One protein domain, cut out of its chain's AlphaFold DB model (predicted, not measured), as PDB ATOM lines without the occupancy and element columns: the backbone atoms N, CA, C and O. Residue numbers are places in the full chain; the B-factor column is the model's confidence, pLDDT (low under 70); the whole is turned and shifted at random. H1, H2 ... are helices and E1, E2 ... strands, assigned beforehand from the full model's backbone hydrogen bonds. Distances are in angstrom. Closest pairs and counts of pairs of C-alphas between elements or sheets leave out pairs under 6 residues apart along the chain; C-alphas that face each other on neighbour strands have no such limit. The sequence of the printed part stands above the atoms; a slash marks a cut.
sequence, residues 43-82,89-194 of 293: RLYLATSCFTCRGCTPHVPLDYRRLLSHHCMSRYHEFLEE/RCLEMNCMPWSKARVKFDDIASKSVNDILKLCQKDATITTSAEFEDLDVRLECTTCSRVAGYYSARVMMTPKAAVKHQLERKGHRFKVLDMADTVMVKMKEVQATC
ATOM      1  N   ARG A  43      51.856  25.218 -54.096       95.12
ATOM      2  CA  ARG A  43      52.494  25.804 -52.911       95.12
ATOM      3  C   ARG A  43      51.506  26.573 -52.043       95.12
ATOM      4  O   ARG A  43      51.633  26.537 -50.823       95.12
ATOM      5  N   LEU A  44      50.513  27.237 -52.635       96.75
ATOM      6  CA  LEU A  44      49.478  27.964 -51.891       96.75
ATOM      7  C   LEU A  44      48.596  27.023 -51.061       96.75
ATOM      8  O   LEU A  44      48.084  27.428 -50.022       96.75
ATOM      9  N   TYR A  45      48.461  25.765 -51.478       96.19
ATOM     10  CA  TYR A  45      47.647  24.768 -50.786       96.19
ATOM     11  C   TYR A  45      48.386  24.057 -49.654       96.19
ATOM     12  O   TYR A  45      47.731  23.362 -48.881       96.19
ATOM     13  N   LEU A  46      49.705  24.224 -49.505       97.12
ATOM     14  CA  LEU A  46      50.460  23.640 -48.392       97.12
ATOM     15  C   LEU A  46      49.964  24.176 -47.045       97.12
ATOM     16  O   LEU A  46      49.643  25.354 -46.916       97.12
ATOM     17  N   ALA A  47      49.943  23.331 -46.015       97.31
ATOM     18  CA  ALA A  47      49.548  23.724 -44.658       97.31
ATOM     19  C   ALA A  47      50.440  24.840 -44.087       97.31
ATOM     20  O   ALA A  47      49.998  25.686 -43.313       97.31
ATOM     21  N   THR A  48      51.708  24.865 -44.495       97.75
ATOM     22  CA  THR A  48      52.695  25.871 -44.086       97.75
ATOM     23  C   THR A  48      52.553  27.206 -44.821       97.75
ATOM     24  O   THR A  48      53.208  28.175 -44.428       97.75
ATOM     25  N   SER A  49      51.684  27.308 -45.832       97.50
ATOM     26  CA  SER A  49      51.368  28.564 -46.523       97.50
ATOM     27  C   SER A  49      50.358  29.382 -45.723       97.50
ATOM     28  O   SER A  49      49.186  29.506 -46.070       97.50
ATOM     29  N   CYS A  50      50.843  29.920 -44.604       97.50
ATOM     30  CA  CYS A  50      50.078  30.741 -43.676       97.50
ATOM     31  C   CYS A  50      50.224  32.229 -44.004       97.50
ATOM     32  O   CYS A  50      51.329  32.740 -44.199       97.50
ATOM     33  N   PHE A  51      49.108  32.945 -43.982       97.44
ATOM     34  CA  PHE A  51      49.052  34.382 -44.204       97.44
ATOM     35  C   PHE A  51      48.390  35.092 -43.026       97.44
ATOM     36  O   PHE A  51      47.603  34.510 -42.286       97.44
ATOM     37  N   THR A  52      48.659  36.383 -42.884       96.06
ATOM     38  CA  THR A  52      47.951  37.271 -41.959       96.06
ATOM     39  C   THR A  52      47.333  38.437 -42.702       96.06
ATOM     40  O   THR A  52      47.846  38.909 -43.722       96.06
ATOM     41  N   CYS A  53      46.216  38.922 -42.162       95.06
ATOM     42  CA  CYS A  53      45.602  40.158 -42.604       95.06
ATOM     43  C   CYS A  53      45.990  41.315 -41.675       95.06
ATOM     44  O   CYS A  53      45.750  41.262 -40.470       95.06
ATOM     45  N   ARG A  54      46.524  42.397 -42.251       93.00
ATOM     46  CA  ARG A  54      46.909  43.611 -41.511       93.00
ATOM     47  C   ARG A  54      45.722  44.417 -40.978       93.00
ATOM     48  O   ARG A  54      45.886  45.178 -40.038       93.00
ATOM     49  N   GLY A  55      44.544  44.277 -41.588       88.94
ATOM     50  CA  GLY A  55      43.350  45.054 -41.228       88.94
ATOM     51  C   GLY A  55      42.508  44.448 -40.108       88.94
ATOM     52  O   GLY A  55      41.478  45.009 -39.757       88.94
ATOM     53  N   CYS A  56      42.903  43.287 -39.596       88.06
ATOM     54  CA  CYS A  56      42.079  42.470 -38.727       88.06
ATOM     55  C   CYS A  56      42.889  42.132 -37.452       88.06
ATOM     56  O   CYS A  56      44.041  41.699 -37.543       88.06
ATOM     57  N   THR A  57      42.299  42.367 -36.274       86.75
ATOM     58  CA  THR A  57      42.877  42.085 -34.948       86.75
ATOM     59  C   THR A  57      41.917  41.194 -34.137       86.75
ATOM     60  O   THR A  57      40.713  41.454 -34.139       86.75
ATOM     61  N   PRO A  58      42.400  40.131 -33.459       85.06
ATOM     62  CA  PRO A  58      43.782  39.643 -33.443       85.06
ATOM     63  C   PRO A  58      44.222  39.079 -34.807       85.06
ATOM     64  O   PRO A  58      43.392  38.697 -35.632       85.06
ATOM     65  N   HIS A  59      45.534  39.031 -35.050       87.19
ATOM     66  CA  HIS A  59      46.099  38.487 -36.288       87.19
ATOM     67  C   HIS A  59      45.970  36.957 -36.311       87.19
ATOM     68  O   HIS A  59      46.877  36.230 -35.914       87.19
ATOM     69  N   VAL A  60      44.809  36.464 -36.743       89.62
ATOM     70  CA  VAL A  60      44.554  35.031 -36.911       89.62
ATOM     71  C   VAL A  60      45.211  34.549 -38.210       89.62
ATOM     72  O   VAL A  60      44.973  35.163 -39.254       89.62
ATOM     73  N   PRO A  61      45.985  33.446 -38.192       94.69
ATOM     74  CA  PRO A  61      46.513  32.851 -39.411       94.69
ATOM     75  C   PRO A  61      45.401  32.400 -40.358       94.69
ATOM     76  O   PRO A  61      44.411  31.772 -39.958       94.69
ATOM     77  N   LEU A  62      45.598  32.700 -41.632       94.88
ATOM     78  CA  LEU A  62      44.718  32.368 -42.738       94.88
ATOM     79  C   LEU A  62      45.465  31.430 -43.683       94.88
ATOM     80  O   LEU A  62      46.541  31.772 -44.170       94.88
ATOM     81  N   ASP A  63      44.885  30.269 -43.964       95.25
ATOM     82  CA  ASP A  63      45.265  29.479 -45.133       95.25
ATOM     83  C   ASP A  63      44.795  30.173 -46.424       95.25
ATOM     84  O   ASP A  63      44.005  31.126 -46.398       95.25
ATOM     85  N   TYR A  64      45.267  29.679 -47.568       95.56
ATOM     86  CA  TYR A  64      44.932  30.220 -48.883       95.56
ATOM     87  C   TYR A  64      43.417  30.323 -49.132       95.56
ATOM     88  O   TYR A  64      42.926  31.383 -49.525       95.56
ATOM     89  N   ARG A  65      42.640  29.274 -48.832       92.06
ATOM     90  CA  ARG A  65      41.191  29.262 -49.096       92.06
ATOM     91  C   ARG A  65      40.461  30.293 -48.235       92.06
ATOM     92  O   ARG A  65      39.604  31.029 -48.733       92.06
ATOM     93  N   ARG A  66      40.808  30.384 -46.948       91.19
ATOM     94  CA  ARG A  66      40.243  31.381 -46.030       91.19
ATOM     95  C   ARG A  66      40.631  32.788 -46.445       91.19
ATOM     96  O   ARG A  66      39.761  33.655 -46.433       91.19
ATOM     97  N   LEU A  67      41.874  33.003 -46.867       93.56
ATOM     98  CA  LEU A  67      42.370  34.299 -47.319       93.56
ATOM     99  C   LEU A  67      41.581  34.849 -48.516       93.56
ATOM    100  O   LEU A  67      41.189  36.016 -48.489       93.56
ATOM    101  N   LEU A  68      41.289  34.017 -49.523       91.69
ATOM    102  CA  LEU A  68      40.488  34.420 -50.690       91.69
ATOM    103  C   LEU A  68      39.081  34.903 -50.311       91.69
ATOM    104  O   LEU A  68      38.516  35.772 -50.969       91.69
ATOM    105  N   SER A  69      38.518  34.343 -49.241       87.06
ATOM    106  CA  SER A  69      37.177  34.675 -48.743       87.06
ATOM    107  C   SER A  69      37.169  35.658 -47.568       87.06
ATOM    108  O   SER A  69      36.116  35.929 -46.986       87.06
ATOM    109  N   HIS A  70      38.336  36.169 -47.180       88.69
ATOM    110  CA  HIS A  70      38.484  36.953 -45.968       88.69
ATOM    111  C   HIS A  70      37.913  38.362 -46.153       88.69
ATOM    112  O   HIS A  70      38.314  39.093 -47.055       88.69
ATOM    113  N   HIS A  71      37.014  38.788 -45.263       85.56
ATOM    114  CA  HIS A  71      36.247  40.027 -45.439       85.56
ATOM    115  C   HIS A  71      37.120  41.288 -45.584       85.56
ATOM    116  O   HIS A  71      36.772  42.178 -46.354       85.56
ATOM    117  N   CYS A  72      38.279  41.364 -44.909       87.31
ATOM    118  CA  CYS A  72      39.214  42.490 -45.050       87.31
ATOM    119  C   CYS A  72      39.772  42.622 -46.503       87.31
ATOM    120  O   CYS A  72      40.374  43.654 -46.804       87.31
ATOM    121  N   MET A  73      39.598  41.608 -47.373       86.56
ATOM    122  CA  MET A  73      40.007  41.606 -48.793       86.56
ATOM    123  C   MET A  73      38.920  42.099 -49.749       86.56
ATOM    124  O   MET A  73      39.241  42.502 -50.859       86.56
ATOM    125  N   SER A  74      37.652  42.061 -49.336       79.12
ATOM    126  CA  SER A  74      36.506  42.452 -50.168       79.12
ATOM    127  C   SER A  74      35.735  43.646 -49.610       79.12
ATOM    128  O   SER A  74      34.831  44.146 -50.271       79.12
ATOM    129  N   ARG A  75      36.035  44.095 -48.386       75.75
ATOM    130  CA  ARG A  75      35.348  45.220 -47.743       75.75
ATOM    131  C   ARG A  75      35.815  46.546 -48.335       75.75
ATOM    132  O   ARG A  75      37.016  46.769 -48.488       75.75
ATOM    133  N   TYR A  76      34.859  47.431 -48.606       64.38
ATOM    134  CA  TYR A  76      35.145  48.814 -48.967       64.38
ATOM    135  C   TYR A  76      35.955  49.513 -47.880       64.38
ATOM    136  O   TYR A  76      35.620  49.464 -46.696       64.38
ATOM    137  N   HIS A  77      37.042  50.148 -48.300       63.78
ATOM    138  CA  HIS A  77      37.810  51.062 -47.477       63.78
ATOM    139  C   HIS A  77      38.031  52.345 -48.259       63.78
ATOM    140  O   HIS A  77      38.265  52.306 -49.463       63.78
ATOM    141  N   GLU A  78      38.003  53.465 -47.547       60.56
ATOM    142  CA  GLU A  78      38.036  54.839 -48.066       60.56
ATOM    143  C   GLU A  78      39.311  55.215 -48.850       60.56
ATOM    144  O   GLU A  78      39.462  56.356 -49.257       60.56
ATOM    145  N   PHE A  79      40.222  54.271 -49.102       64.06
ATOM    146  CA  PHE A  79      41.526  54.507 -49.729       64.06
ATOM    147  C   PHE A  79      41.513  54.531 -51.264       64.06
ATOM    148  O   PHE A  79      42.581  54.498 -51.872       64.06
ATOM    149  N   LEU A  80      40.345  54.541 -51.912       67.25
ATOM    150  CA  LEU A  80      40.295  54.788 -53.352       67.25
ATOM    151  C   LEU A  80      40.432  56.282 -53.623       67.25
ATOM    152  O   LEU A  80      39.738  57.083 -53.001       67.25
ATOM    153  N   GLU A  81      41.296  56.630 -54.578       74.75
ATOM    154  CA  GLU A  81      41.449  58.005 -55.049       74.75
ATOM    155  C   GLU A  81      40.078  58.588 -55.418       74.75
ATOM    156  O   GLU A  81      39.263  57.952 -56.110       74.75
ATOM    157  N   GLU A  82      39.808  59.790 -54.904       77.44
ATOM    158  CA  GLU A  82      38.564  60.492 -55.182       77.44
ATOM    159  C   GLU A  82      38.425  60.731 -56.690       77.44
ATOM    160  O   GLU A  82      39.347  61.213 -57.342       77.44
ATOM    161  N   ARG A  89      31.644  52.417 -58.626       82.69
ATOM    162  CA  ARG A  89      31.207  51.015 -58.754       82.69
ATOM    163  C   ARG A  89      31.406  50.191 -57.481       82.69
ATOM    164  O   ARG A  89      30.583  49.338 -57.161       82.69
ATOM    165  N   CYS A  90      32.502  50.406 -56.754       81.56
ATOM    166  CA  CYS A  90      32.746  49.716 -55.485       81.56
ATOM    167  C   CYS A  90      31.749  50.151 -54.402       81.56
ATOM    168  O   CYS A  90      31.329  49.319 -53.598       81.56
ATOM    169  N   LEU A  91      31.348  51.429 -54.398       80.38
ATOM    170  CA  LEU A  91      30.296  51.952 -53.522       80.38
ATOM    171  C   LEU A  91      28.935  51.331 -53.861       80.38
ATOM    172  O   LEU A  91      28.251  50.864 -52.955       80.38
ATOM    173  N   GLU A  92      28.579  51.248 -55.146       83.00
ATOM    174  CA  GLU A  92      27.339  50.605 -55.606       83.00
ATOM    175  C   GLU A  92      27.266  49.120 -55.219       83.00
ATOM    176  O   GLU A  92      26.230  48.639 -54.766       83.00
ATOM    177  N   MET A  93      28.373  48.384 -55.369       79.38
ATOM    178  CA  MET A  93      28.437  46.953 -55.047       79.38
ATOM    179  C   MET A  93      28.746  46.667 -53.569       79.38
ATOM    180  O   MET A  93      28.738  45.503 -53.159       79.38
ATOM    181  N   ASN A  94      29.046  47.701 -52.776       77.81
ATOM    182  CA  ASN A  94      29.535  47.598 -51.399       77.81
ATOM    183  C   ASN A  94      30.689  46.583 -51.243       77.81
ATOM    184  O   ASN A  94      30.777  45.836 -50.262       77.81
ATOM    185  N   CYS A  95      31.568  46.511 -52.245       79.38
ATOM    186  CA  CYS A  95      32.685  45.577 -52.272       79.38
ATOM    187  C   CYS A  95      33.894  46.173 -52.997       79.38
ATOM    188  O   CYS A  95      33.763  47.061 -53.833       79.38
ATOM    189  N   MET A  96      35.082  45.681 -52.655       80.56
ATOM    190  CA  MET A  96      36.341  46.064 -53.285       80.56
ATOM    191  C   MET A  96      36.945  44.892 -54.049       80.56
ATOM    192  O   MET A  96      36.812  43.744 -53.609       80.56
ATOM    193  N   PRO A  97      37.678  45.172 -55.141       82.75
ATOM    194  CA  PRO A  97      38.579  44.202 -55.724       82.75
ATOM    195  C   PRO A  97      39.556  43.704 -54.663       82.75
ATOM    196  O   PRO A  97      40.064  44.476 -53.845       82.75
ATOM    197  N   TRP A  98      39.832  42.406 -54.704       89.31
ATOM    198  CA  TRP A  98      40.844  41.800 -53.853       89.31
ATOM    199  C   TRP A  98      42.187  42.519 -54.012       89.31
ATOM    200  O   TRP A  98      42.592  42.854 -55.125       89.31
ATOM    201  N   SER A  99      42.878  42.755 -52.896       87.25
ATOM    202  CA  SER A  99      44.148  43.479 -52.882       87.25
ATOM    203  C   SER A  99      45.174  42.807 -51.981       87.25
ATOM    204  O   SER A  99      44.928  42.571 -50.795       87.25
ATOM    205  N   LYS A 100      46.386  42.609 -52.513       91.06
ATOM    206  CA  LYS A 100      47.524  42.074 -51.753       91.06
ATOM    207  C   LYS A 100      48.042  43.008 -50.665       91.06
ATOM    208  O   LYS A 100      48.767  42.560 -49.784       91.06
ATOM    209  N   ALA A 101      47.688  44.298 -50.696       90.62
ATOM    210  CA  ALA A 101      48.264  45.325 -49.817       90.62
ATOM    211  C   ALA A 101      48.096  45.020 -48.315       90.62
ATOM    212  O   ALA A 101      48.835  45.525 -47.466       90.62
ATOM    213  N   ARG A 102      47.112  44.182 -47.980       91.12
ATOM    214  CA  ARG A 102      46.748  43.810 -46.609       91.12
ATOM    215  C   ARG A 102      47.190  42.414 -46.220       91.12
ATOM    216  O   ARG A 102      46.929  42.007 -45.089       91.12
ATOM    217  N   VAL A 103      47.814  41.696 -47.142       95.62
ATOM    218  CA  VAL A 103      48.257  40.324 -46.957       95.62
ATOM    219  C   VAL A 103      49.748  40.329 -46.663       95.62
ATOM    220  O   VAL A 103      50.532  41.035 -47.297       95.62
ATOM    221  N   LYS A 104      50.147  39.533 -45.681       97.06
ATOM    222  CA  LYS A 104      51.544  39.229 -45.384       97.06
ATOM    223  C   LYS A 104      51.671  37.720 -45.187       97.06
ATOM    224  O   LYS A 104      50.783  37.113 -44.595       97.06
ATOM    225  N   PHE A 105      52.777  37.132 -45.636       97.88
ATOM    226  CA  PHE A 105      53.154  35.783 -45.222       97.88
ATOM    227  C   PHE A 105      53.513  35.765 -43.730       97.88
ATOM    228  O   PHE A 105      54.291  36.603 -43.265       97.88
ATOM    229  N   ASP A 106      52.919  34.843 -42.980       97.31
ATOM    230  CA  ASP A 106      53.149  34.695 -41.546       97.31
ATOM    231  C   ASP A 106      54.176  33.589 -41.293       97.31
ATOM    232  O   ASP A 106      53.859  32.398 -41.244       97.31
ATOM    233  N   ASP A 107      55.430  34.009 -41.142       97.19
ATOM    234  CA  ASP A 107      56.573  33.139 -40.894       97.19
ATOM    235  C   ASP A 107      56.464  32.401 -39.553       97.19
ATOM    236  O   ASP A 107      56.836  31.228 -39.452       97.19
ATOM    237  N   ILE A 108      55.900  33.054 -38.535       96.12
ATOM    238  CA  ILE A 108      55.744  32.483 -37.196       96.12
ATOM    239  C   ILE A 108      54.645  31.416 -37.211       96.12
ATOM    240  O   ILE A 108      54.845  30.320 -36.674       96.12
ATOM    241  N   ALA A 109      53.509  31.690 -37.858       96.62
ATOM    242  CA  ALA A 109      52.442  30.708 -38.031       96.62
ATOM    243  C   ALA A 109      52.902  29.529 -38.892       96.62
ATOM    244  O   ALA A 109      52.704  28.383 -38.497       96.62
ATOM    245  N   SER A 110      53.592  29.798 -40.005       97.69
ATOM    246  CA  SER A 110      54.156  28.767 -40.884       97.69
ATOM    247  C   SER A 110      55.099  27.825 -40.128       97.69
ATOM    248  O   SER A 110      54.969  26.599 -40.205       97.69
ATOM    249  N   LYS A 111      56.004  28.386 -39.314       97.38
ATOM    250  CA  LYS A 111      56.901  27.607 -38.453       97.38
ATOM    251  C   LYS A 111      56.132  26.791 -37.415       97.38
ATOM    252  O   LYS A 111      56.444  25.620 -37.224       97.38
ATOM    253  N   SER A 112      55.114  27.379 -36.791       97.00
ATOM    254  CA  SER A 112      54.279  26.686 -35.804       97.00
ATOM    255  C   SER A 112      53.536  25.503 -36.437       97.00
ATOM    256  O   SER A 112      53.578  24.401 -35.898       97.00
ATOM    257  N   VAL A 113      52.939  25.678 -37.622       97.69
ATOM    258  CA  VAL A 113      52.311  24.579 -38.377       97.69
ATOM    259  C   VAL A 113      53.322  23.476 -38.693       97.69
ATOM    260  O   VAL A 113      53.028  22.303 -38.478       97.69
ATOM    261  N   ASN A 114      54.525  23.832 -39.150       97.88
ATOM    262  CA  ASN A 114      55.591  22.867 -39.426       97.88
ATOM    263  C   ASN A 114      55.982  22.056 -38.177       97.88
ATOM    264  O   ASN A 114      56.128  20.837 -38.249       97.88
ATOM    265  N   ASP A 115      56.118  22.711 -37.023       97.81
ATOM    266  CA  ASP A 115      56.444  22.040 -35.762       97.81
ATOM    267  C   ASP A 115      55.326  21.068 -35.338       97.81
ATOM    268  O   ASP A 115      55.608  19.931 -34.953       97.81
ATOM    269  N   ILE A 116      54.055  21.461 -35.489       97.94
ATOM    270  CA  ILE A 116      52.910  20.577 -35.224       97.94
ATOM    271  C   ILE A 116      52.859  19.397 -36.207       97.94
ATOM    272  O   ILE A 116      52.637  18.263 -35.781       97.94
ATOM    273  N   LEU A 117      53.098  19.615 -37.503       98.19
ATOM    274  CA  LEU A 117      53.142  18.543 -38.507       98.19
ATOM    275  C   LEU A 117      54.229  17.514 -38.191       98.19
ATOM    276  O   LEU A 117      53.959  16.313 -38.224       98.19
ATOM    277  N   LYS A 118      55.422  17.971 -37.795       98.19
ATOM    278  CA  LYS A 118      56.512  17.090 -37.352       98.19
ATOM    279  C   LYS A 118      56.114  16.250 -36.143       98.19
ATOM    280  O   LYS A 118      56.377  15.051 -36.134       98.19
ATOM    281  N   LEU A 119      55.446  16.849 -35.152       97.94
ATOM    282  CA  LEU A 119      54.918  16.109 -33.997       97.94
ATOM    283  C   LEU A 119      53.908  15.035 -34.418       97.94
ATOM    284  O   LEU A 119      53.899  13.947 -33.850       97.94
ATOM    285  N   CYS A 120      53.105  15.317 -35.443       97.69
ATOM    286  CA  CYS A 120      52.135  14.386 -36.018       97.69
ATOM    287  C   CYS A 120      52.747  13.409 -37.039       97.69
ATOM    288  O   CYS A 120      52.000  12.676 -37.685       97.69
ATOM    289  N   GLN A 121      54.077  13.398 -37.202       97.62
ATOM    290  CA  GLN A 121      54.800  12.562 -38.171       97.62
ATOM    291  C   GLN A 121      54.324  12.775 -39.621       97.62
ATOM    292  O   GLN A 121      54.206  11.834 -40.406       97.62
ATOM    293  N   LYS A 122      54.028  14.028 -39.978       97.88
ATOM    294  CA  LYS A 122      53.639  14.456 -41.327       97.88
ATOM    295  C   LYS A 122      54.733  15.308 -41.962       97.88
ATOM    296  O   LYS A 122      55.442  16.045 -41.275       97.88
ATOM    297  N   ASP A 123      54.854  15.221 -43.283       96.94
ATOM    298  CA  ASP A 123      55.817  16.005 -44.055       96.94
ATOM    299  C   ASP A 123      55.213  17.356 -44.464       96.94
ATOM    300  O   ASP A 123      54.271  17.435 -45.257       96.94
ATOM    301  N   ALA A 124      55.776  18.435 -43.927       96.81
ATOM    302  CA  ALA A 124      55.307  19.798 -44.145       96.81
ATOM    303  C   ALA A 124      55.527  20.337 -45.568       96.81
ATOM    304  O   ALA A 124      54.968  21.380 -45.907       96.81
ATOM    305  N   THR A 125      56.336  19.658 -46.386       94.19
ATOM    306  CA  THR A 125      56.596  20.054 -47.779       94.19
ATOM    307  C   THR A 125      55.508  19.596 -48.746       94.19
ATOM    308  O   THR A 125      55.393  20.165 -49.828       94.19
ATOM    309  N   ILE A 126      54.700  18.610 -48.345       94.88
ATOM    310  CA  ILE A 126      53.629  18.031 -49.170       94.88
ATOM    311  C   ILE A 126      52.253  18.097 -48.507       94.88
ATOM    312  O   ILE A 126      51.250  18.052 -49.210       94.88
ATOM    313  N   THR A 127      52.184  18.209 -47.175       96.38
ATOM    314  CA  THR A 127      50.900  18.220 -46.463       96.38
ATOM    315  C   THR A 127      50.134  19.496 -46.788       96.38
ATOM    316  O   THR A 127      50.605  20.609 -46.527       96.38
ATOM    317  N   THR A 128      48.935  19.336 -47.332       97.25
ATOM    318  CA  THR A 128      48.037  20.434 -47.683       97.25
ATOM    319  C   THR A 128      47.311  20.993 -46.457       97.25
ATOM    320  O   THR A 128      47.179  20.336 -45.425       97.25
ATOM    321  N   SER A 129      46.801  22.220 -46.566       95.88
ATOM    322  CA  SER A 129      45.989  22.858 -45.527       95.88
ATOM    323  C   SER A 129      44.738  22.035 -45.206       95.88
ATOM    324  O   SER A 129      44.395  21.901 -44.039       95.88
ATOM    325  N   ALA A 130      44.100  21.431 -46.217       93.56
ATOM    326  CA  ALA A 130      42.940  20.561 -46.019       93.56
ATOM    327  C   ALA A 130      43.310  19.291 -45.236       93.56
ATOM    328  O   ALA A 130      42.690  18.997 -44.221       93.56
ATOM    329  N   GLU A 131      44.383  18.597 -45.631       96.06
ATOM    330  CA  GLU A 131      44.865  17.417 -44.899       96.06
ATOM    331  C   GLU A 131      45.263  17.746 -43.456       96.06
ATOM    332  O   GLU A 131      45.055  16.926 -42.567       96.06
ATOM    333  N   PHE A 132      45.830  18.934 -43.212       96.56
ATOM    334  CA  PHE A 132      46.162  19.404 -41.867       96.56
ATOM    335  C   PHE A 132      44.918  19.668 -41.010       96.56
ATOM    336  O   PHE A 132      44.921  19.355 -39.819       96.56
ATOM    337  N   GLU A 133      43.857  20.227 -41.597       91.81
ATOM    338  CA  GLU A 133      42.571  20.429 -40.919       91.81
ATOM    339  C   GLU A 133      41.855  19.107 -40.617       91.81
ATOM    340  O   GLU A 133      41.239  18.982 -39.558       91.81
ATOM    341  N   ASP A 134      42.006  18.116 -41.494       94.19
ATOM    342  CA  ASP A 134      41.417  16.782 -41.354       94.19
ATOM    343  C   ASP A 134      42.215  15.854 -40.415       94.19
ATOM    344  O   ASP A 134      41.818  14.711 -40.169       94.19
ATOM    345  N   LEU A 135      43.339  16.319 -39.851       95.50
ATOM    346  CA  LEU A 135      44.096  15.553 -38.863       95.50
ATOM    347  C   LEU A 135      43.266  15.323 -37.599       95.50
ATOM    348  O   LEU A 135      43.143  16.186 -36.728       95.50
ATOM    349  N   ASP A 136      42.793  14.093 -37.437       94.25
ATOM    350  CA  ASP A 136      41.959  13.702 -36.303       94.25
ATOM    351  C   ASP A 136      42.756  13.307 -35.038       94.25
ATOM    352  O   ASP A 136      42.378  12.424 -34.260       94.25
ATOM    353  N   VAL A 137      43.884  13.989 -34.832       96.00
ATOM    354  CA  VAL A 137      44.734  13.870 -33.641       96.00
ATOM    355  C   VAL A 137      44.367  14.938 -32.616       96.00
ATOM    356  O   VAL A 137      43.750  15.960 -32.935       96.00
ATOM    357  N   ARG A 138      44.757  14.718 -31.361       96.31
ATOM    358  CA  ARG A 138      44.674  15.729 -30.306       96.31
ATOM    359  C   ARG A 138      46.044  15.953 -29.693       96.31
ATOM    360  O   ARG A 138      46.845  15.031 -29.556       96.31
ATOM    361  N   LEU A 139      46.313  17.208 -29.370       96.44
ATOM    362  CA  LEU A 139      47.586  17.670 -28.839       96.44
ATOM    363  C   LEU A 139      47.374  18.165 -27.419       96.44
ATOM    364  O   LEU A 139      46.408  18.875 -27.149       96.44
ATOM    365  N   GLU A 140      48.299  17.833 -26.526       95.44
ATOM    366  CA  GLU A 140      48.346  18.388 -25.177       95.44
ATOM    367  C   GLU A 140      49.455  19.437 -25.072       95.44
ATOM    368  O   GLU A 140      50.615  19.147 -25.381       95.44
ATOM    369  N   CYS A 141      49.128  20.635 -24.578       94.81
ATOM    370  CA  CYS A 141      50.131  21.647 -24.250       94.81
ATOM    371  C   CYS A 141      50.772  21.352 -22.885       94.81
ATOM    372  O   CYS A 141      50.273  21.734 -21.829       94.81
ATOM    373  N   THR A 142      51.943  20.721 -22.912       93.81
ATOM    374  CA  THR A 142      52.706  20.334 -21.713       93.81
ATOM    375  C   THR A 142      53.246  21.517 -20.905       93.81
ATOM    376  O   THR A 142      53.604  21.339 -19.743       93.81
ATOM    377  N   THR A 143      53.323  22.714 -21.495       91.38
ATOM    378  CA  THR A 143      53.705  23.937 -20.770       91.38
ATOM    379  C   THR A 143      52.548  24.426 -19.897       91.38
ATOM    380  O   THR A 143      52.758  24.732 -18.728       91.38
ATOM    381  N   CYS A 144      51.323  24.447 -20.433       89.00
ATOM    382  CA  CYS A 144      50.136  24.881 -19.693       89.00
ATOM    383  C   CYS A 144      49.648  23.837 -18.688       89.00
ATOM    384  O   CYS A 144      49.225  24.218 -17.604       89.00
ATOM    385  N   SER A 145      49.787  22.539 -18.984       82.75
ATOM    386  CA  SER A 145      49.412  21.465 -18.049       82.75
ATOM    387  C   SER A 145      50.216  21.470 -16.734       82.75
ATOM    388  O   SER A 145      49.857  20.755 -15.805       82.75
ATOM    389  N   ARG A 146      51.327  22.220 -16.644       72.38
ATOM    390  CA  ARG A 146      52.238  22.235 -15.482       72.38
ATOM    391  C   ARG A 146      52.048  23.414 -14.535       72.38
ATOM    392  O   ARG A 146      52.666  23.417 -13.473       72.38
ATOM    393  N   VAL A 147      51.267  24.426 -14.911       68.56
ATOM    394  CA  VAL A 147      51.066  25.602 -14.055       68.56
ATOM    395  C   VAL A 147      50.137  25.189 -12.914       68.56
ATOM    396  O   VAL A 147      48.922  25.121 -13.070       68.56
ATOM    397  N   ALA A 148      50.742  24.815 -11.789       46.44
ATOM    398  CA  ALA A 148      50.060  24.356 -10.591       46.44
ATOM    399  C   ALA A 148      49.319  25.527  -9.925       46.44
ATOM    400  O   ALA A 148      49.937  26.413  -9.342       46.44
ATOM    401  N   GLY A 149      47.990  25.525 -10.024       58.44
ATOM    402  CA  GLY A 149      47.112  26.458  -9.323       58.44
ATOM    403  C   GLY A 149      45.648  26.088  -9.540       58.44
ATOM    404  O   GLY A 149      45.145  26.268 -10.641       58.44
ATOM    405  N   TYR A 150      45.022  25.527  -8.496       50.41
ATOM    406  CA  TYR A 150      43.607  25.144  -8.281       50.41
ATOM    407  C   TYR A 150      42.834  24.348  -9.354       50.41
ATOM    408  O   TYR A 150      41.887  23.651  -9.006       50.41
ATOM    409  N   TYR A 151      43.256  24.334 -10.616       56.88
ATOM    410  CA  TYR A 151      42.639  23.574 -11.699       56.88
ATOM    411  C   TYR A 151      43.739  23.065 -12.635       56.88
ATOM    412  O   TYR A 151      44.006  23.649 -13.683       56.88
ATOM    413  N   SER A 152      44.411  21.976 -12.248       58.12
ATOM    414  CA  SER A 152      45.428  21.266 -13.046       58.12
ATOM    415  C   SER A 152      44.804  20.540 -14.245       58.12
ATOM    416  O   SER A 152      44.934  19.330 -14.435       58.12
ATOM    417  N   ALA A 153      44.072  21.277 -15.072       78.25
ATOM    418  CA  ALA A 153      43.393  20.716 -16.213       78.25
ATOM    419  C   ALA A 153      44.365  20.632 -17.396       78.25
ATOM    420  O   ALA A 153      44.937  21.628 -17.842       78.25
ATOM    421  N   ARG A 154      44.547  19.415 -17.914       88.56
ATOM    422  CA  ARG A 154      45.299  19.166 -19.147       88.56
ATOM    423  C   ARG A 154      44.687  19.999 -20.271       88.56
ATOM    424  O   ARG A 154      43.494  19.875 -20.552       88.56
ATOM    425  N   VAL A 155      45.497  20.828 -20.922       89.50
ATOM    426  CA  VAL A 155      45.028  21.652 -22.040       89.50
ATOM    427  C   VAL A 155      45.182  20.846 -23.323       89.50
ATOM    428  O   VAL A 155      46.299  20.640 -23.800       89.50
ATOM    429  N   MET A 156      44.056  20.369 -23.852       92.31
ATOM    430  CA  MET A 156      43.981  19.473 -25.006       92.31
ATOM    431  C   MET A 156      43.264  20.172 -26.159       92.31
ATOM    432  O   MET A 156      42.281  20.875 -25.940       92.31
ATOM    433  N   MET A 157      43.774  20.026 -27.380       93.62
ATOM    434  CA  MET A 157      43.313  20.827 -28.513       93.62
ATOM    435  C   MET A 157      43.557  20.151 -29.866       93.62
ATOM    436  O   MET A 157      44.326  19.194 -29.977       93.62
ATOM    437  N   THR A 158      42.900  20.662 -30.908       95.00
ATOM    438  CA  THR A 158      43.151  20.276 -32.305       95.00
ATOM    439  C   THR A 158      44.457  20.896 -32.828       95.00
ATOM    440  O   THR A 158      44.929  21.887 -32.261       95.00
ATOM    441  N   PRO A 159      45.038  20.389 -33.935       96.06
ATOM    442  CA  PRO A 159      46.231  20.980 -34.555       96.06
ATOM    443  C   PRO A 159      46.112  22.479 -34.852       96.06
ATOM    444  O   PRO A 159      46.998  23.260 -34.506       96.06
ATOM    445  N   LYS A 160      44.978  22.917 -35.406       93.50
ATOM    446  CA  LYS A 160      44.713  24.334 -35.697       93.50
ATOM    447  C   LYS A 160      44.652  25.193 -34.430       93.50
ATOM    448  O   LYS A 160      45.186  26.302 -34.405       93.50
ATOM    449  N   ALA A 161      44.031  24.677 -33.368       92.06
ATOM    450  CA  ALA A 161      43.991  25.354 -32.077       92.06
ATOM    451  C   ALA A 161      45.382  25.413 -31.417       92.06
ATOM    452  O   ALA A 161      45.705  26.432 -30.813       92.06
ATOM    453  N   ALA A 162      46.234  24.399 -31.610       94.88
ATOM    454  CA  ALA A 162      47.625  24.419 -31.152       94.88
ATOM    455  C   ALA A 162      48.456  25.514 -31.818       94.88
ATOM    456  O   ALA A 162      49.183  26.226 -31.126       94.88
ATOM    457  N   VAL A 163      48.291  25.718 -33.127       95.50
ATOM    458  CA  VAL A 163      48.946  26.824 -33.844       95.50
ATOM    459  C   VAL A 163      48.512  28.169 -33.264       95.50
ATOM    460  O   VAL A 163      49.362  28.976 -32.904       95.50
ATOM    461  N   LYS A 164      47.202  28.399 -33.096       92.56
ATOM    462  CA  LYS A 164      46.685  29.634 -32.480       92.56
ATOM    463  C   LYS A 164      47.257  29.840 -31.072       92.56
ATOM    464  O   LYS A 164      47.777  30.908 -30.771       92.56
ATOM    465  N   HIS A 165      47.227  28.795 -30.250       92.44
ATOM    466  CA  HIS A 165      47.743  28.818 -28.885       92.44
ATOM    467  C   HIS A 165      49.244  29.155 -28.829       92.44
ATOM    468  O   HIS A 165      49.677  29.935 -27.985       92.44
ATOM    469  N   GLN A 166      50.040  28.619 -29.760       94.00
ATOM    470  CA  GLN A 166      51.471  28.916 -29.880       94.00
ATOM    471  C   GLN A 166      51.758  30.361 -30.326       94.00
ATOM    472  O   GLN A 166      52.814  30.906 -30.002       94.00
ATOM    473  N   LEU A 167      50.841  30.989 -31.064       92.81
ATOM    474  CA  LEU A 167      50.981  32.378 -31.511       92.81
ATOM    475  C   LEU A 167      50.591  33.390 -30.435       92.81
ATOM    476  O   LEU A 167      51.210  34.447 -30.346       92.81
ATOM    477  N   GLU A 168      49.606  33.061 -29.601       91.12
ATOM    478  CA  GLU A 168      49.199  33.901 -28.469       91.12
ATOM    479  C   GLU A 168      50.311  34.013 -27.419       91.12
ATOM    480  O   GLU A 168      50.470  35.053 -26.779       91.12
ATOM    481  N   ARG A 169      51.104  32.948 -27.243       87.69
ATOM    482  CA  ARG A 169      52.205  32.888 -26.277       87.69
ATOM    483  C   ARG A 169      53.344  32.017 -26.809       87.69
ATOM    484  O   ARG A 169      53.173  30.849 -27.140       87.69
ATOM    485  N   LYS A 170      54.553  32.575 -26.857       89.19
ATOM    486  CA  LYS A 170      55.741  31.849 -27.334       89.19
ATOM    487  C   LYS A 170      56.186  30.791 -26.313       89.19
ATOM    488  O   LYS A 170      56.047  30.979 -25.110       89.19
ATOM    489  N   GLY A 171      56.787  29.700 -26.796       90.25
ATOM    490  CA  GLY A 171      57.434  28.689 -25.942       90.25
ATOM    491  C   GLY A 171      56.522  27.567 -25.427       90.25
ATOM    492  O   GLY A 171      56.928  26.788 -24.559       90.25
ATOM    493  N   HIS A 172      55.303  27.441 -25.956       94.31
ATOM    494  CA  HIS A 172      54.469  26.271 -25.694       94.31
ATOM    495  C   HIS A 172      55.059  25.010 -26.329       94.31
ATOM    496  O   HIS A 172      55.552  25.027 -27.455       94.31
ATOM    497  N   ARG A 173      55.026  23.909 -25.575       95.50
ATOM    498  CA  ARG A 173      55.459  22.585 -26.030       95.50
ATOM    499  C   ARG A 173      54.271  21.650 -26.083       95.50
ATOM    500  O   ARG A 173      53.533  21.541 -25.101       95.50
ATOM    501  N   PHE A 174      54.152  20.923 -27.182       96.75
ATOM    502  CA  PHE A 174      53.043  20.011 -27.422       96.75
ATOM    503  C   PHE A 174      53.515  18.560 -27.449       96.75
ATOM    504  O   PHE A 174      54.655  18.273 -27.814       96.75
ATOM    505  N   LYS A 175      52.615  17.648 -27.086       97.44
ATOM    506  CA  LYS A 175      52.739  16.215 -27.368       97.44
ATOM    507  C   LYS A 175      51.450  15.715 -28.011       97.44
ATOM    508  O   LYS A 175      50.376  16.227 -27.696       97.44
ATOM    509  N   VAL A 176      51.558  14.724 -28.887       97.94
ATOM    510  CA  VAL A 176      50.392  14.009 -29.421       97.94
ATOM    511  C   VAL A 176      49.832  13.114 -28.317       97.94
ATOM    512  O   VAL A 176      50.597  12.459 -27.607       97.94
ATOM    513  N   LEU A 177      48.514  13.142 -28.131       96.56
ATOM    514  CA  LEU A 177      47.822  12.262 -27.196       96.56
ATOM    515  C   LEU A 177      47.785  10.829 -27.722       96.56
ATOM    516  O   LEU A 177      47.767  10.597 -28.931       96.56
ATOM    517  N   ASP A 178      47.730   9.868 -26.805       96.88
ATOM    518  CA  ASP A 178      47.430   8.495 -27.187       96.88
ATOM    519  C   ASP A 178      45.960   8.347 -27.623       96.88
ATOM    520  O   ASP A 178      45.148   9.280 -27.557       96.88
ATOM    521  N   MET A 179      45.618   7.160 -28.124       95.25
ATOM    522  CA  MET A 179      44.271   6.885 -28.618       95.25
ATOM    523  C   MET A 179      43.217   6.967 -27.506       95.25
ATOM    524  O   MET A 179      42.122   7.469 -27.750       95.25
ATOM    525  N   ALA A 180      43.535   6.509 -26.292       95.44
ATOM    526  CA  ALA A 180      42.587   6.482 -25.182       95.44
ATOM    527  C   ALA A 180      42.217   7.907 -24.745       95.44
ATOM    528  O   ALA A 180      41.038   8.262 -24.692       95.44
ATOM    529  N   ASP A 181      43.221   8.758 -24.536       93.00
ATOM    530  CA  ASP A 181      43.041  10.174 -24.229       93.00
ATOM    531  C   ASP A 181      42.324  10.913 -25.365       93.00
ATOM    532  O   ASP A 181      41.432  11.728 -25.122       93.00
ATOM    533  N   THR A 182      42.671  10.612 -26.620       93.06
ATOM    534  CA  THR A 182      42.024  11.217 -27.791       93.06
ATOM    535  C   THR A 182      40.525  10.914 -27.824       93.06
ATOM    536  O   THR A 182      39.726  11.818 -28.074       93.06
ATOM    537  N   VAL A 183      40.123   9.669 -27.541       92.56
ATOM    538  CA  VAL A 183      38.706   9.280 -27.448       92.56
ATOM    539  C   VAL A 183      38.008  10.056 -26.328       92.56
ATOM    540  O   VAL A 183      36.950  10.642 -26.561       92.56
ATOM    541  N   MET A 184      38.623  10.145 -25.147       90.62
ATOM    542  CA  MET A 184      38.065  10.888 -24.011       90.62
ATOM    543  C   MET A 184      37.867  12.378 -24.320       90.62
ATOM    544  O   MET A 184      36.832  12.953 -23.972       90.62
ATOM    545  N   VAL A 185      38.829  13.012 -24.997       89.81
ATOM    546  CA  VAL A 185      38.722  14.416 -25.428       89.81
ATOM    547  C   VAL A 185      37.580  14.597 -26.419       89.81
ATOM    548  O   VAL A 185      36.776  15.508 -26.246       89.81
ATOM    549  N   LYS A 186      37.453  13.711 -27.411       88.94
ATOM    550  CA  LYS A 186      36.372  13.780 -28.407       88.94
ATOM    551  C   LYS A 186      34.991  13.630 -27.777       88.94
ATOM    552  O   LYS A 186      34.070  14.354 -28.144       88.94
ATOM    553  N   MET A 187      34.841  12.749 -26.788       86.38
ATOM    554  CA  MET A 187      33.579  12.627 -26.049       86.38
ATOM    555  C   MET A 187      33.216  13.936 -25.331       86.38
ATOM    556  O   MET A 187      32.061  14.356 -25.364       86.38
ATOM    557  N   LYS A 188      34.204  14.620 -24.741       84.75
ATOM    558  CA  LYS A 188      34.003  15.932 -24.105       84.75
ATOM    559  C   LYS A 188      33.757  17.052 -25.116       84.75
ATOM    560  O   LYS A 188      32.970  17.944 -24.828       84.75
ATOM    561  N   GLU A 189      34.383  17.012 -26.290       83.25
ATOM    562  CA  GLU A 189      34.127  17.958 -27.387       83.25
ATOM    563  C   GLU A 189      32.658  17.936 -27.799       83.25
ATOM    564  O   GLU A 189      32.039  18.993 -27.872       83.25
ATOM    565  N   VAL A 190      32.083  16.744 -27.978       77.12
ATOM    566  CA  VAL A 190      30.659  16.576 -28.310       77.12
ATOM    567  C   VAL A 190      29.761  17.199 -27.236       77.12
ATOM    568  O   VAL A 190      28.780  17.865 -27.559       77.12
ATOM    569  N   GLN A 191      30.125  17.053 -25.958       71.94
ATOM    570  CA  GLN A 191      29.391  17.660 -24.842       71.94
ATOM    571  C   GLN A 191      29.568  19.186 -24.774       71.94
ATOM    572  O   GLN A 191      28.619  19.900 -24.464       71.94
ATOM    573  N   ALA A 192      30.768  19.696 -25.075       67.38
ATOM    574  CA  ALA A 192      31.101  21.121 -25.029       67.38
ATOM    575  C   ALA A 192      30.561  21.910 -26.231       67.38
ATOM    576  O   ALA A 192      30.319  23.112 -26.116       67.38
ATOM    577  N   THR A 193      30.317  21.254 -27.372       55.56
ATOM    578  CA  THR A 193      29.696  21.867 -28.560       55.56
ATOM    579  C   THR A 193      28.225  22.266 -28.378       55.56
ATOM    580  O   THR A 193      27.582  22.652 -29.348       55.56
ATOM    581  N   CYS A 194      27.699  22.231 -27.150       51.19
ATOM    582  CA  CYS A 194      26.410  22.824 -26.798       51.19
ATOM    583  C   CYS A 194      26.399  24.365 -26.857       51.19
ATOM    584  O   CYS A 194      25.325  24.954 -26.827       51.19
TER     585      CYS A 194
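This is residues 43 to 82 and 89 to 194 of the 293 residues of an uncharacterized protein of Jaapia argillacea MUCL 33604 (UniProt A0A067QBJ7). A loose, elongated domain has two parts in a row: in one, the small two-stranded sheet E3 E4 packs by helices H4 and H6, with short H5 near them; in the other, the strand pair E1 E2 has short H1 and H2 near E1, and H3 lies farther out. H4 follows E2 directly and joins the two parts, while H7 follows E4 and touches no helix. The printed part has 146 residues, with seven named helices and four named strands in the order E1 H1 H2 H3 E2 H4 H5 E3 H6 E4 H7; both sheets are antiparallel. The class is mostly helix, though under half of the residues, 68, are in named elements. The radius of gyration of the C-alphas is 18.3 A and the spans are 60 by 37 by 28 A.

E3 is residues 139 to 141 and E4 residues 174 to 176. H4, residues 107 to 119, is 18.4 A long; H6, residues 159 to 168, is 14.6 A; H5 is residues 129 to 133. H7, residues 179 to 192, is 19.7 A long and ends at C-alpha 192 (31.101, 21.121, -25.029). E1, residues 51 to 53, begins at C-alpha 51 (49.052, 34.382, -44.204), and E2 is residues 103 to 105. H1 is residues 64 to 68, H2 residues 71 to 74 and H3 residues 89 to 93.

E3 and E4 are antiparallel neighbours at 152 degrees; N 140 and O 175 are 2.9 A apart, within hydrogen-bond range. Residues 139 to 140 of E3 also pair, antiparallel, with residues 156 to 157. The closest C-alphas of E3 and H6, Leu 139 and Pro 159, are 6.7 A apart; those of H4 and E4, Leu 119 and Val 176, are 6.8 A apart. H4 and H6 touch, Ser 112 and Val 163 having the closest C-alphas at 5.7 A, with a steep tilt of 44 degrees, opposite ways. H5 and H6 only just touch, with 3 pairs of C-alphas within 8 A, the closest Glu 133 and Lys 160 at 6.9 A. H6 and H7 are apart. E1 and E2 are antiparallel neighbours at 148 degrees, with N 52 and O 104 at 2.8 A. The C-alphas of Phe 51 in E1 and Leu 67 in H1 are their closest, 7.4 A apart; those of Cys 53 in E1 and Cys 72 in H2 are 7.2 A apart. H2 and H3 are apart. Each O i to N i+4 pair is within hydrogen-bond range in H1, H3, H4, H5, H6 and H7; H2 is too short for one.

The C-alphas of Glu 82 and Ala 180 are the two farthest apart, 61.9 A. Residues 83 to 88 are not printed, and C-alphas 82 and 89 are 12.5 A apart across this cut. The link from E3 to H6 is long, 17 residues. The mean pLDDT of the printed part is 88.6; it is under 70 at residues 76 to 80, 147 to 152 and 192 to 194.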